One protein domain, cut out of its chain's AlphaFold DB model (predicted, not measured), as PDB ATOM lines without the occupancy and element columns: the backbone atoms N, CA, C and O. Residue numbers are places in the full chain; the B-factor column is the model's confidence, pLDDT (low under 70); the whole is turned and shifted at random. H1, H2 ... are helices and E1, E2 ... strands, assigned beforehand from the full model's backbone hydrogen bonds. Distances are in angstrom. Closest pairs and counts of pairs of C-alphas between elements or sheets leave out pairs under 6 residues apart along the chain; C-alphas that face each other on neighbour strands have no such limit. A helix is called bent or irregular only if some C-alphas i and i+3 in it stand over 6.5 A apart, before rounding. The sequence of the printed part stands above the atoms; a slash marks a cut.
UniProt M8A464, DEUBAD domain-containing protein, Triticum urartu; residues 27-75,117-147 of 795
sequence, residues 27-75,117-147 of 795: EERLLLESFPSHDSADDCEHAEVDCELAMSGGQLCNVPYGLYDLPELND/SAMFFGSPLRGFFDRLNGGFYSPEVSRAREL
ATOM      1  N   GLU A  27     142.195  56.082 114.722       63.72
ATOM      2  CA  GLU A  27     140.913  56.636 114.254       63.72
ATOM      3  C   GLU A  27     140.853  56.750 112.724       63.72
ATOM      4  O   GLU A  27     139.867  56.354 112.113       63.72
ATOM      5  N   GLU A  28     141.920  57.230 112.077       68.38
ATOM      6  CA  GLU A  28     141.980  57.333 110.613       68.38
ATOM      7  C   GLU A  28     142.069  55.961 109.941       68.38
ATOM      8  O   GLU A  28     141.476  55.774 108.884       68.38
ATOM      9  N   ARG A  29     142.759  54.987 110.554       73.12
ATOM     10  CA  ARG A  29     142.761  53.592 110.083       73.12
ATOM     11  C   ARG A  29     141.364  52.987 110.178       73.12
ATOM     12  O   ARG A  29     140.890  52.484 109.173       73.12
ATOM     13  N   LEU A  30     140.678  53.132 111.315       67.81
ATOM     14  CA  LEU A  30     139.292  52.678 111.486       67.81
ATOM     15  C   LEU A  30     138.337  53.360 110.494       67.81
ATOM     16  O   LEU A  30     137.471  52.699 109.935       67.81
ATOM     17  N   LEU A  31     138.511  54.656 110.218       64.31
ATOM     18  CA  LEU A  31     137.715  55.369 109.214       64.31
ATOM     19  C   LEU A  31     138.017  54.899 107.779       64.31
ATOM     20  O   LEU A  31     137.073  54.731 107.010       64.31
ATOM     21  N   LEU A  32     139.281  54.635 107.417       66.12
ATOM     22  CA  LEU A  32     139.629  54.036 106.116       66.12
ATOM     23  C   LEU A  32     139.110  52.594 105.985       66.12
ATOM     24  O   LEU A  32     138.598  52.228 104.932       66.12
ATOM     25  N   GLU A  33     139.222  51.793 107.045       64.31
ATOM     26  CA  GLU A  33     138.701  50.421 107.134       64.31
ATOM     27  C   GLU A  33     137.161  50.389 107.141       64.31
ATOM     28  O   GLU A  33     136.576  49.368 106.790       64.31
ATOM     29  N   SER A  34     136.503  51.506 107.480       60.12
ATOM     30  CA  SER A  34     135.045  51.658 107.413       60.12
ATOM     31  C   SER A  34     134.504  52.027 106.029       60.12
ATOM     32  O   SER A  34     133.286  52.088 105.879       60.12
ATOM     33  N   PHE A  35     135.340  52.313 105.022       60.78
ATOM     34  CA  PHE A  35     134.822  52.435 103.657       60.78
ATOM     35  C   PHE A  35     134.339  51.061 103.175       60.78
ATOM     36  O   PHE A  35     135.103  50.097 103.287       60.78
ATOM     37  N   PRO A  36     133.120  50.950 102.613       54.59
ATOM     38  CA  PRO A  36     132.648  49.682 102.080       54.59
ATOM     39  C   PRO A  36     133.592  49.211 100.971       54.59
ATOM     40  O   PRO A  36     133.907  49.944 100.027       54.59
ATOM     41  N   SER A  37     134.066  47.971 101.088       49.25
ATOM     42  CA  SER A  37     134.699  47.309  99.957       49.25
ATOM     43  C   SER A  37     133.619  47.009  98.918       49.25
ATOM     44  O   SER A  37     132.460  46.773  99.251       49.25
ATOM     45  N   HIS A  38     133.986  46.997  97.637       49.97
ATOM     46  CA  HIS A  38     133.011  46.925  96.541       49.97
ATOM     47  C   HIS A  38     132.223  45.592  96.451       49.97
ATOM     48  O   HIS A  38     131.415  45.430  95.536       49.97
ATOM     49  N   ASP A  39     132.466  44.670  97.391       45.38
ATOM     50  CA  ASP A  39     131.900  43.323  97.500       45.38
ATOM     51  C   ASP A  39     130.877  43.167  98.658       45.38
ATOM     52  O   ASP A  39     130.209  42.136  98.727       45.38
ATOM     53  N   SER A  40     130.728  44.144  99.571       45.25
ATOM     54  CA  SER A  40     129.796  44.070 100.718       45.25
ATOM     55  C   SER A  40     128.464  44.778 100.432       45.25
ATOM     56  O   SER A  40     128.276  45.940 100.780       45.25
ATOM     57  N   ALA A  41     127.531  44.070  99.788       45.56
ATOM     58  CA  ALA A  41     126.235  44.615  99.360       45.56
ATOM     59  C   ALA A  41     125.120  44.610 100.438       45.56
ATOM     60  O   ALA A  41     123.987  44.975 100.126       45.56
ATOM     61  N   ASP A  42     125.427  44.207 101.677       47.69
ATOM     62  CA  ASP A  42     124.435  43.965 102.742       47.69
ATOM     63  C   ASP A  42     124.169  45.181 103.662       47.69
ATOM     64  O   ASP A  42     123.187  45.181 104.401       47.69
ATOM     65  N   ASP A  43     124.951  46.270 103.572       48.09
ATOM     66  CA  ASP A  43     124.746  47.513 104.358       48.09
ATOM     67  C   ASP A  43     123.372  48.195 104.096       48.09
ATOM     68  O   ASP A  43     122.982  49.135 104.792       48.09
ATOM     69  N   CYS A  44     122.608  47.709 103.112       49.91
ATOM     70  CA  CYS A  44     121.231  48.117 102.826       49.91
ATOM     71  C   CYS A  44     120.189  47.628 103.856       49.91
ATOM     72  O   CYS A  44     119.072  48.141 103.842       49.91
ATOM     73  N   GLU A  45     120.503  46.686 104.757       52.25
ATOM     74  CA  GLU A  45     119.538  46.143 105.741       52.25
ATOM     75  C   GLU A  45     119.124  47.127 106.865       52.25
ATOM     76  O   GLU A  45     118.450  46.733 107.818       52.25
ATOM     77  N   HIS A  46     119.538  48.399 106.816       55.97
ATOM     78  CA  HIS A  46     119.300  49.382 107.889       55.97
ATOM     79  C   HIS A  46     118.517  50.638 107.463       55.97
ATOM     80  O   HIS A  46     118.245  51.494 108.306       55.97
ATOM     81  N   ALA A  47     118.134  50.759 106.189       60.41
ATOM     82  CA  ALA A  47     117.249  51.829 105.735       60.41
ATOM     83  C   ALA A  47     115.780  51.502 106.060       60.41
ATOM     84  O   ALA A  47     115.328  50.372 105.864       60.41
ATOM     85  N   GLU A  48     115.013  52.494 106.519       70.00
ATOM     86  CA  GLU A  48     113.550  52.363 106.590       70.00
ATOM     87  C   GLU A  48     112.933  52.269 105.183       70.00
ATOM     88  O   GLU A  48     113.496  52.754 104.197       70.00
ATOM     89  N   VAL A  49     111.749  51.654 105.081       74.88
ATOM     90  CA  VAL A  49     111.020  51.547 103.806       74.88
ATOM     91  C   VAL A  49     110.758  52.949 103.241       74.88
ATOM     92  O   VAL A  49     110.394  53.870 103.971       74.88
ATOM     93  N   ASP A  50     110.974  53.101 101.935       78.62
ATOM     94  CA  ASP A  50     110.920  54.367 101.195       78.62
ATOM     95  C   ASP A  50     111.879  55.473 101.702       78.62
ATOM     96  O   ASP A  50     111.655  56.656 101.426       78.62
ATOM     97  N   CYS A  51     112.983  55.109 102.374       84.38
ATOM     98  CA  CYS A  51     114.040  56.031 102.810       84.38
ATOM     99  C   CYS A  51     115.444  55.691 102.264       84.38
ATOM    100  O   CYS A  51     115.776  54.536 101.993       84.38
ATOM    101  N   GLU A  52     116.295  56.714 102.165       86.50
ATOM    102  CA  GLU A  52     117.751  56.614 102.016       86.50
ATOM    103  C   GLU A  52     118.438  56.827 103.377       86.50
ATOM    104  O   GLU A  52     117.993  57.645 104.187       86.50
ATOM    105  N   LEU A  53     119.555  56.137 103.623       87.19
ATOM    106  CA  LEU A  53     120.414  56.399 104.779       87.19
ATOM    107  C   LEU A  53     121.308  57.619 104.535       87.19
ATOM    108  O   LEU A  53     122.152  57.618 103.641       87.19
ATOM    109  N   ALA A  54     121.192  58.623 105.400       86.94
ATOM    110  CA  ALA A  54     122.086  59.772 105.477       86.94
ATOM    111  C   ALA A  54     122.882  59.768 106.793       86.94
ATOM    112  O   ALA A  54     122.540  59.081 107.753       86.94
ATOM    113  N   MET A  55     123.955  60.559 106.852       84.50
ATOM    114  CA  MET A  55     124.765  60.784 108.044       84.50
ATOM    115  C   MET A  55     124.977  62.279 108.308       84.50
ATOM    116  O   MET A  55     125.374  63.048 107.430       84.50
ATOM    117  N   SER A  56     124.767  62.691 109.559       78.56
ATOM    118  CA  SER A  56     125.005  64.054 110.036       78.56
ATOM    119  C   SER A  56     125.546  64.024 111.463       78.56
ATOM    120  O   SER A  56     125.023  63.315 112.315       78.56
ATOM    121  N   GLY A  57     126.629  64.758 111.740       70.62
ATOM    122  CA  GLY A  57     127.223  64.824 113.087       70.62
ATOM    123  C   GLY A  57     127.705  63.482 113.665       70.62
ATOM    124  O   GLY A  57     127.792  63.357 114.883       70.62
ATOM    125  N   GLY A  58     127.981  62.482 112.819       74.25
ATOM    126  CA  GLY A  58     128.319  61.114 113.241       74.25
ATOM    127  C   GLY A  58     127.110  60.231 113.587       74.25
ATOM    128  O   GLY A  58     127.296  59.114 114.058       74.25
ATOM    129  N   GLN A  59     125.883  60.710 113.360       79.19
ATOM    130  CA  GLN A  59     124.643  59.947 113.520       79.19
ATOM    131  C   GLN A  59     124.066  59.583 112.148       79.19
ATOM    132  O   GLN A  59     124.037  60.428 111.251       79.19
ATOM    133  N   LEU A  60     123.597  58.341 112.001       84.00
ATOM    134  CA  LEU A  60     122.795  57.910 110.854       84.00
ATOM    135  C   LEU A  60     121.341  58.373 111.024       84.00
ATOM    136  O   LEU A  60     120.822  58.401 112.141       84.00
ATOM    137  N   CYS A  61     120.683  58.718 109.921       84.19
ATOM    138  CA  CYS A  61     119.266  59.067 109.881       84.19
ATOM    139  C   CYS A  61     118.618  58.656 108.551       84.19
ATOM    140  O   CYS A  61     119.266  58.662 107.506       84.19
ATOM    141  N   ASN A  62     117.328  58.322 108.595       85.12
ATOM    142  CA  ASN A  62     116.536  57.988 107.413       85.12
ATOM    143  C   ASN A  62     115.976  59.260 106.750       85.12
ATOM    144  O   ASN A  62     115.401  60.125 107.417       85.12
ATOM    145  N   VAL A  63     116.145  59.371 105.431       86.06
ATOM    146  CA  VAL A  63     115.669  60.474 104.582       86.06
ATOM    147  C   VAL A  63     114.659  59.918 103.571       86.06
ATOM    148  O   VAL A  63     115.064  59.199 102.662       86.06
ATOM    149  N   PRO A  64     113.354  60.223 103.689       87.62
ATOM    150  CA  PRO A  64     112.338  59.690 102.776       87.62
ATOM    151  C   PRO A  64     112.564  60.112 101.319       87.62
ATOM    152  O   PRO A  64     112.763  61.299 101.056       87.62
ATOM    153  N   TYR A  65     112.459  59.184 100.360       85.12
ATOM    154  CA  TYR A  65     112.750  59.467  98.944       85.12
ATOM    155  C   TYR A  65     111.889  60.596  98.363       85.12
ATOM    156  O   TYR A  65     112.398  61.447  97.636       85.12
ATOM    157  N   GLY A  66     110.615  60.680  98.762       83.12
ATOM    158  CA  GLY A  66     109.700  61.751  98.344       83.12
ATOM    159  C   GLY A  66     110.089  63.163  98.815       83.12
ATOM    160  O   GLY A  66     109.400  64.123  98.478       83.12
ATOM    161  N   LEU A  67     111.172  63.314  99.588       85.19
ATOM    162  CA  LEU A  67     111.777  64.606  99.914       85.19
ATOM    163  C   LEU A  67     112.622  65.158  98.746       85.19
ATOM    164  O   LEU A  67     112.733  66.375  98.612       85.19
ATOM    165  N   TYR A  68     113.172  64.284  97.892       85.44
ATOM    166  CA  TYR A  68     113.966  64.646  96.708       85.44
ATOM    167  C   TYR A  68     113.110  65.081  95.508       85.44
ATOM    168  O   TYR A  68     113.557  65.895  94.704       85.44
ATOM    169  N   ASP A  69     111.873  64.583  95.403       86.50
ATOM    170  CA  ASP A  69     110.926  64.923  94.325       86.50
ATOM    171  C   ASP A  69     110.327  66.344  94.449       86.50
ATOM    172  O   ASP A  69     109.573  66.797  93.582       86.50
ATOM    173  N   LEU A  70     110.624  67.058  95.539       85.44
ATOM    174  CA  LEU A  70     110.099  68.397  95.805       85.44
ATOM    175  C   LEU A  70     110.851  69.479  95.009       85.44
ATOM    176  O   LEU A  70     112.058  69.379  94.809       85.44
ATOM    177  N   PRO A  71     110.187  70.580  94.609       83.12
ATOM    178  CA  PRO A  71     110.880  71.716  94.003       83.12
ATOM    179  C   PRO A  71     111.691  72.522  95.033       83.12
ATOM    180  O   PRO A  71     112.770  73.014  94.714       83.12
ATOM    181  N   GLU A  72     111.177  72.662  96.260       82.25
ATOM    182  CA  GLU A  72     111.819  73.322  97.403       82.25
ATOM    183  C   GLU A  72     111.279  72.723  98.715       82.25
ATOM    184  O   GLU A  72     110.117  72.320  98.787       82.25
ATOM    185  N   LEU A  73     112.066  72.741  99.799       84.88
ATOM    186  CA  LEU A  73     111.608  72.281 101.125       84.88
ATOM    187  C   LEU A  73     110.595  73.220 101.805       84.88
ATOM    188  O   LEU A  73     110.081  72.875 102.867       84.88
ATOM    189  N   ASN A  74     110.304  74.387 101.223       81.06
ATOM    190  CA  ASN A  74     109.451  75.424 101.813       81.06
ATOM    191  C   ASN A  74     108.011  74.952 102.112       81.06
ATOM    192  O   ASN A  74     107.389  75.485 103.024       81.06
ATOM    193  N   ASP A  75     107.492  73.937 101.410       74.12
ATOM    194  CA  ASP A  75     106.168  73.353 101.696       74.12
ATOM    195  C   ASP A  75     106.153  72.434 102.939       74.12
ATOM    196  O   ASP A  75     105.100  72.243 103.553       74.12
ATOM    197  N   SER A 117     114.476  82.901 103.659       80.25
ATOM    198  CA  SER A 117     115.144  84.195 103.456       80.25
ATOM    199  C   SER A 117     116.671  84.074 103.446       80.25
ATOM    200  O   SER A 117     117.260  83.151 104.011       80.25
ATOM    201  N   ALA A 118     117.339  85.027 102.790       79.25
ATOM    202  CA  ALA A 118     118.795  85.070 102.733       79.25
ATOM    203  C   ALA A 118     119.387  85.587 104.055       79.25
ATOM    204  O   ALA A 118     119.196  86.745 104.417       79.25
ATOM    205  N   MET A 119     120.147  84.726 104.730       79.56
ATOM    206  CA  MET A 119     120.925  85.036 105.927       79.56
ATOM    207  C   MET A 119     122.415  85.131 105.533       79.56
ATOM    208  O   MET A 119     122.762  85.728 104.509       79.56
ATOM    209  N   PHE A 120     123.331  84.529 106.297       61.59
ATOM    210  CA  PHE A 120     124.754  84.506 105.947       61.59
ATOM    211  C   PHE A 120     125.026  83.651 104.697       61.59
ATOM    212  O   PHE A 120     124.950  82.426 104.734       61.59
ATOM    213  N   PHE A 121     125.403  84.321 103.601       57.69
ATOM    214  CA  PHE A 121     125.785  83.730 102.307       57.69
ATOM    215  C   PHE A 121     124.692  82.915 101.591       57.69
ATOM    216  O   PHE A 121     124.994  82.060 100.763       57.69
ATOM    217  N   GLY A 122     123.422  83.233 101.854       78.25
ATOM    218  CA  GLY A 122     122.268  82.643 101.175       78.25
ATOM    219  C   GLY A 122     121.197  82.178 102.153       78.25
ATOM    220  O   GLY A 122     121.229  82.501 103.338       78.25
ATOM    221  N   SER A 123     120.229  81.425 101.640       85.81
ATOM    222  CA  SER A 123     119.176  80.801 102.445       85.81
ATOM    223  C   SER A 123     119.694  79.505 103.078       85.81
ATOM    224  O   SER A 123     120.110  78.613 102.330       85.81
ATOM    225  N   PRO A 124     119.682  79.345 104.418       85.50
ATOM    226  CA  PRO A 124     120.152  78.113 105.055       85.50
ATOM    227  C   PRO A 124     119.306  76.893 104.675       85.50
ATOM    228  O   PRO A 124     119.856  75.810 104.485       85.50
ATOM    229  N   LEU A 125     117.992  77.090 104.512       86.56
ATOM    230  CA  LEU A 125     117.021  76.074 104.097       86.56
ATOM    231  C   LEU A 125     117.278  75.622 102.652       86.56
ATOM    232  O   LEU A 125     117.388  74.423 102.395       86.56
ATOM    233  N   ARG A 126     117.482  76.568 101.723       86.25
ATOM    234  CA  ARG A 126     117.852  76.244 100.334       86.25
ATOM    235  C   ARG A 126     119.213  75.554 100.263       86.25
ATOM    236  O   ARG A 126     119.322  74.491  99.674       86.25
ATOM    237  N   GLY A 127     120.222  76.090 100.952       87.38
ATOM    238  CA  GLY A 127     121.558  75.492 100.998       87.38
ATOM    239  C   GLY A 127     121.603  74.126 101.694       87.38
ATOM    240  O   GLY A 127     122.518  73.349 101.439       87.38
ATOM    241  N   PHE A 128     120.642  73.806 102.569       88.56
ATOM    242  CA  PHE A 128     120.435  72.446 103.071       88.56
ATOM    243  C   PHE A 128     119.856  71.536 101.981       88.56
ATOM    244  O   PHE A 128     120.417  70.467 101.758       88.56
ATOM    245  N   PHE A 129     118.827  71.980 101.253       89.81
ATOM    246  CA  PHE A 129     118.227  71.211 100.156       89.81
ATOM    247  C   PHE A 129     119.200  70.957  98.994       89.81
ATOM    248  O   PHE A 129     119.363  69.818  98.569       89.81
ATOM    249  N   ASP A 130     119.935  71.983  98.554       89.56
ATOM    250  CA  ASP A 130     120.963  71.874  97.509       89.56
ATOM    251  C   ASP A 130     122.060  70.858  97.900       89.56
ATOM    252  O   ASP A 130     122.573  70.120  97.059       89.56
ATOM    253  N   ARG A 131     122.407  70.780  99.196       89.81
ATOM    254  CA  ARG A 131     123.338  69.771  99.736       89.81
ATOM    255  C   ARG A 131     122.711  68.379  99.808       89.81
ATOM    256  O   ARG A 131     123.402  67.409  99.507       89.81
ATOM    257  N   LEU A 132     121.441  68.277 100.195       89.00
ATOM    258  CA  LEU A 132     120.703  67.016 100.260       89.00
ATOM    259  C   LEU A 132     120.639  66.365  98.871       89.00
ATOM    260  O   LEU A 132     121.183  65.282  98.682       89.00
ATOM    261  N   ASN A 133     120.124  67.094  97.880       87.88
ATOM    262  CA  ASN A 133     120.034  66.652  96.484       87.88
ATOM    263  C   ASN A 133     121.418  66.403  95.850       87.88
ATOM    264  O   ASN A 133     121.549  65.614  94.921       87.88
ATOM    265  N   GLY A 134     122.462  67.069  96.355       88.00
ATOM    266  CA  GLY A 134     123.857  66.844  95.976       88.00
ATOM    267  C   GLY A 134     124.538  65.649  96.659       88.00
ATOM    268  O   GLY A 134     125.760  65.534  96.561       88.00
ATOM    269  N   GLY A 135     123.810  64.805  97.403       88.62
ATOM    270  CA  GLY A 135     124.357  63.627  98.095       88.62
ATOM    271  C   GLY A 135     125.337  63.951  99.233       88.62
ATOM    272  O   GLY A 135     126.045  63.072  99.722       88.62
ATOM    273  N   PHE A 136     125.402  65.210  99.684       87.31
ATOM    274  CA  PHE A 136     126.399  65.715 100.642       87.31
ATOM    275  C   PHE A 136     126.372  64.995 101.998       87.31
ATOM    276  O   PHE A 136     127.384  64.979 102.707       87.31
ATOM    277  N   TYR A 137     125.209  64.438 102.347       88.12
ATOM    278  CA  TYR A 137     124.938  63.719 103.587       88.12
ATOM    279  C   TYR A 137     125.012  62.193 103.438       88.12
ATOM    280  O   TYR A 137     124.834  61.505 104.435       88.12
ATOM    281  N   SER A 138     125.329  61.634 102.263       89.19
ATOM    282  CA  SER A 138     125.572  60.187 102.133       89.19
ATOM    283  C   SER A 138     126.646  59.723 103.144       89.19
ATOM    284  O   SER A 138     127.629  60.452 103.358       89.19
ATOM    285  N   PRO A 139     126.516  58.541 103.781       84.38
ATOM    286  CA  PRO A 139     127.490  58.039 104.751       84.38
ATOM    287  C   PRO A 139     128.908  57.890 104.182       84.38
ATOM    288  O   PRO A 139     129.888  58.099 104.896       84.38
ATOM    289  N   GLU A 140     129.054  57.568 102.896       83.75
ATOM    290  CA  GLU A 140     130.356  57.520 102.214       83.75
ATOM    291  C   GLU A 140     130.945  58.920 102.009       83.75
ATOM    292  O   GLU A 140     132.086  59.186 102.392       83.75
ATOM    293  N   VAL A 141     130.142  59.841 101.465       86.56
ATOM    294  CA  VAL A 141     130.534  61.236 101.206       86.56
ATOM    295  C   VAL A 141     130.909  61.949 102.508       86.56
ATOM    296  O   VAL A 141     131.877  62.711 102.551       86.56
ATOM    297  N   SER A 142     130.194  61.659 103.595       83.62
ATOM    298  CA  SER A 142     130.471  62.195 104.928       83.62
ATOM    299  C   SER A 142     131.780  61.648 105.514       83.62
ATOM    300  O   SER A 142     132.616  62.453 105.931       83.62
ATOM    301  N   ARG A 143     132.024  60.325 105.455       80.69
ATOM    302  CA  ARG A 143     133.310  59.703 105.854       80.69
ATOM    303  C   ARG A 143     134.491  60.275 105.060       80.69
ATOM    304  O   ARG A 143     135.499  60.680 105.641       80.69
ATOM    305  N   ALA A 144     134.348  60.392 103.739       83.12
ATOM    306  CA  ALA A 144     135.374  60.959 102.864       83.12
ATOM    307  C   ALA A 144     135.684  62.431 103.187       83.12
ATOM    308  O   ALA A 144     136.849  62.835 103.194       83.12
ATOM    309  N   ARG A 145     134.660  63.235 103.501       86.12
ATOM    310  CA  ARG A 145     134.823  64.638 103.912       86.12
ATOM    311  C   ARG A 145     135.506  64.776 105.273       86.12
ATOM    312  O   ARG A 145     136.352  65.655 105.421       86.12
ATOM    313  N   GLU A 146     135.185  63.928 106.247       81.94
ATOM    314  CA  GLU A 146     135.837  63.934 107.563       81.94
ATOM    315  C   GLU A 146     137.324  63.561 107.464       81.94
ATOM    316  O   GLU A 146     138.187  64.298 107.952       81.94
ATOM    317  N   LEU A 147     137.646  62.488 106.737       80.38
ATOM    318  CA  LEU A 147     139.031  62.111 106.449       80.38
ATOM    319  C   LEU A 147     139.789  63.217 105.704       80.38
ATOM    320  O   LEU A 147     140.914  63.548 106.078       80.38
TER     321      LEU A 147
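Overview. This is residues 27 to 75 and 117 to 147 of the 795 residues of the protein "DEUBAD domain-containing protein" of Triticum urartu (UniProt M8A464). The antiparallel hairpin E1 and E2 sits in the middle of a loose arrangement, with H4 packed on E1 by residues 139 to 143 and H1 and H3 toward opposite ends of the longest axis. Residues 37 to 42 and 119 to 124 stick out. The printed part has 80 residues with four named helices and two named strands, in order H1 H2 E1 E2 H3 H4; class mixed, loose, radius of gyration of the C-alphas 14.8 A, spans 42 by 30 by 18 A.

Along the chain. Find C-alpha 51 at (114.040, 56.031, 102.810), where E1, residues 51 to 56, begins its 15.4 A; E2, 59 to 64, runs 16.3 A. H4, 139 to 147, ends at (139.031, 62.111, 106.449) after 12.4 A; H3, 124 to 133, runs 14.3 A. H1 is 27 to 33, 9.7 A; H2, 43 to 46, 6.8 A, is only just irregular by that distance.

Arrangement. Across E1 and E2, at 146 degrees, N 52 and O 63 are 2.8 A apart, within hydrogen-bond range. The closest C-alphas of E1 and H4 are Met 55 and Pro 139, 5.1 A. H1 and H4 only just touch, with 3 pairs of C-alphas within 8 A, closest Glu 28 and Leu 147, 7.0 A, at a steep tilt of 41 degrees, opposite ways. H3 and E1 are apart; H2 comes closest to E1 at C-alphas His 46 and Leu 53, 7.8 A. In H1, H3 and H4 every O i to N i+4 pair is within hydrogen-bond range; H2 is too short for one.

Size, cuts and confidence. The farthest C-alphas, Asp 39 and Ser 117, are 44.6 A apart. Residues 76 to 116 are cut out, with C-alphas 75 and 117 14.2 A apart. Of the links printed whole, none is long. Look for pLDDT under 70 at residues 27 to 28, 30 to 47 and 120 to 121.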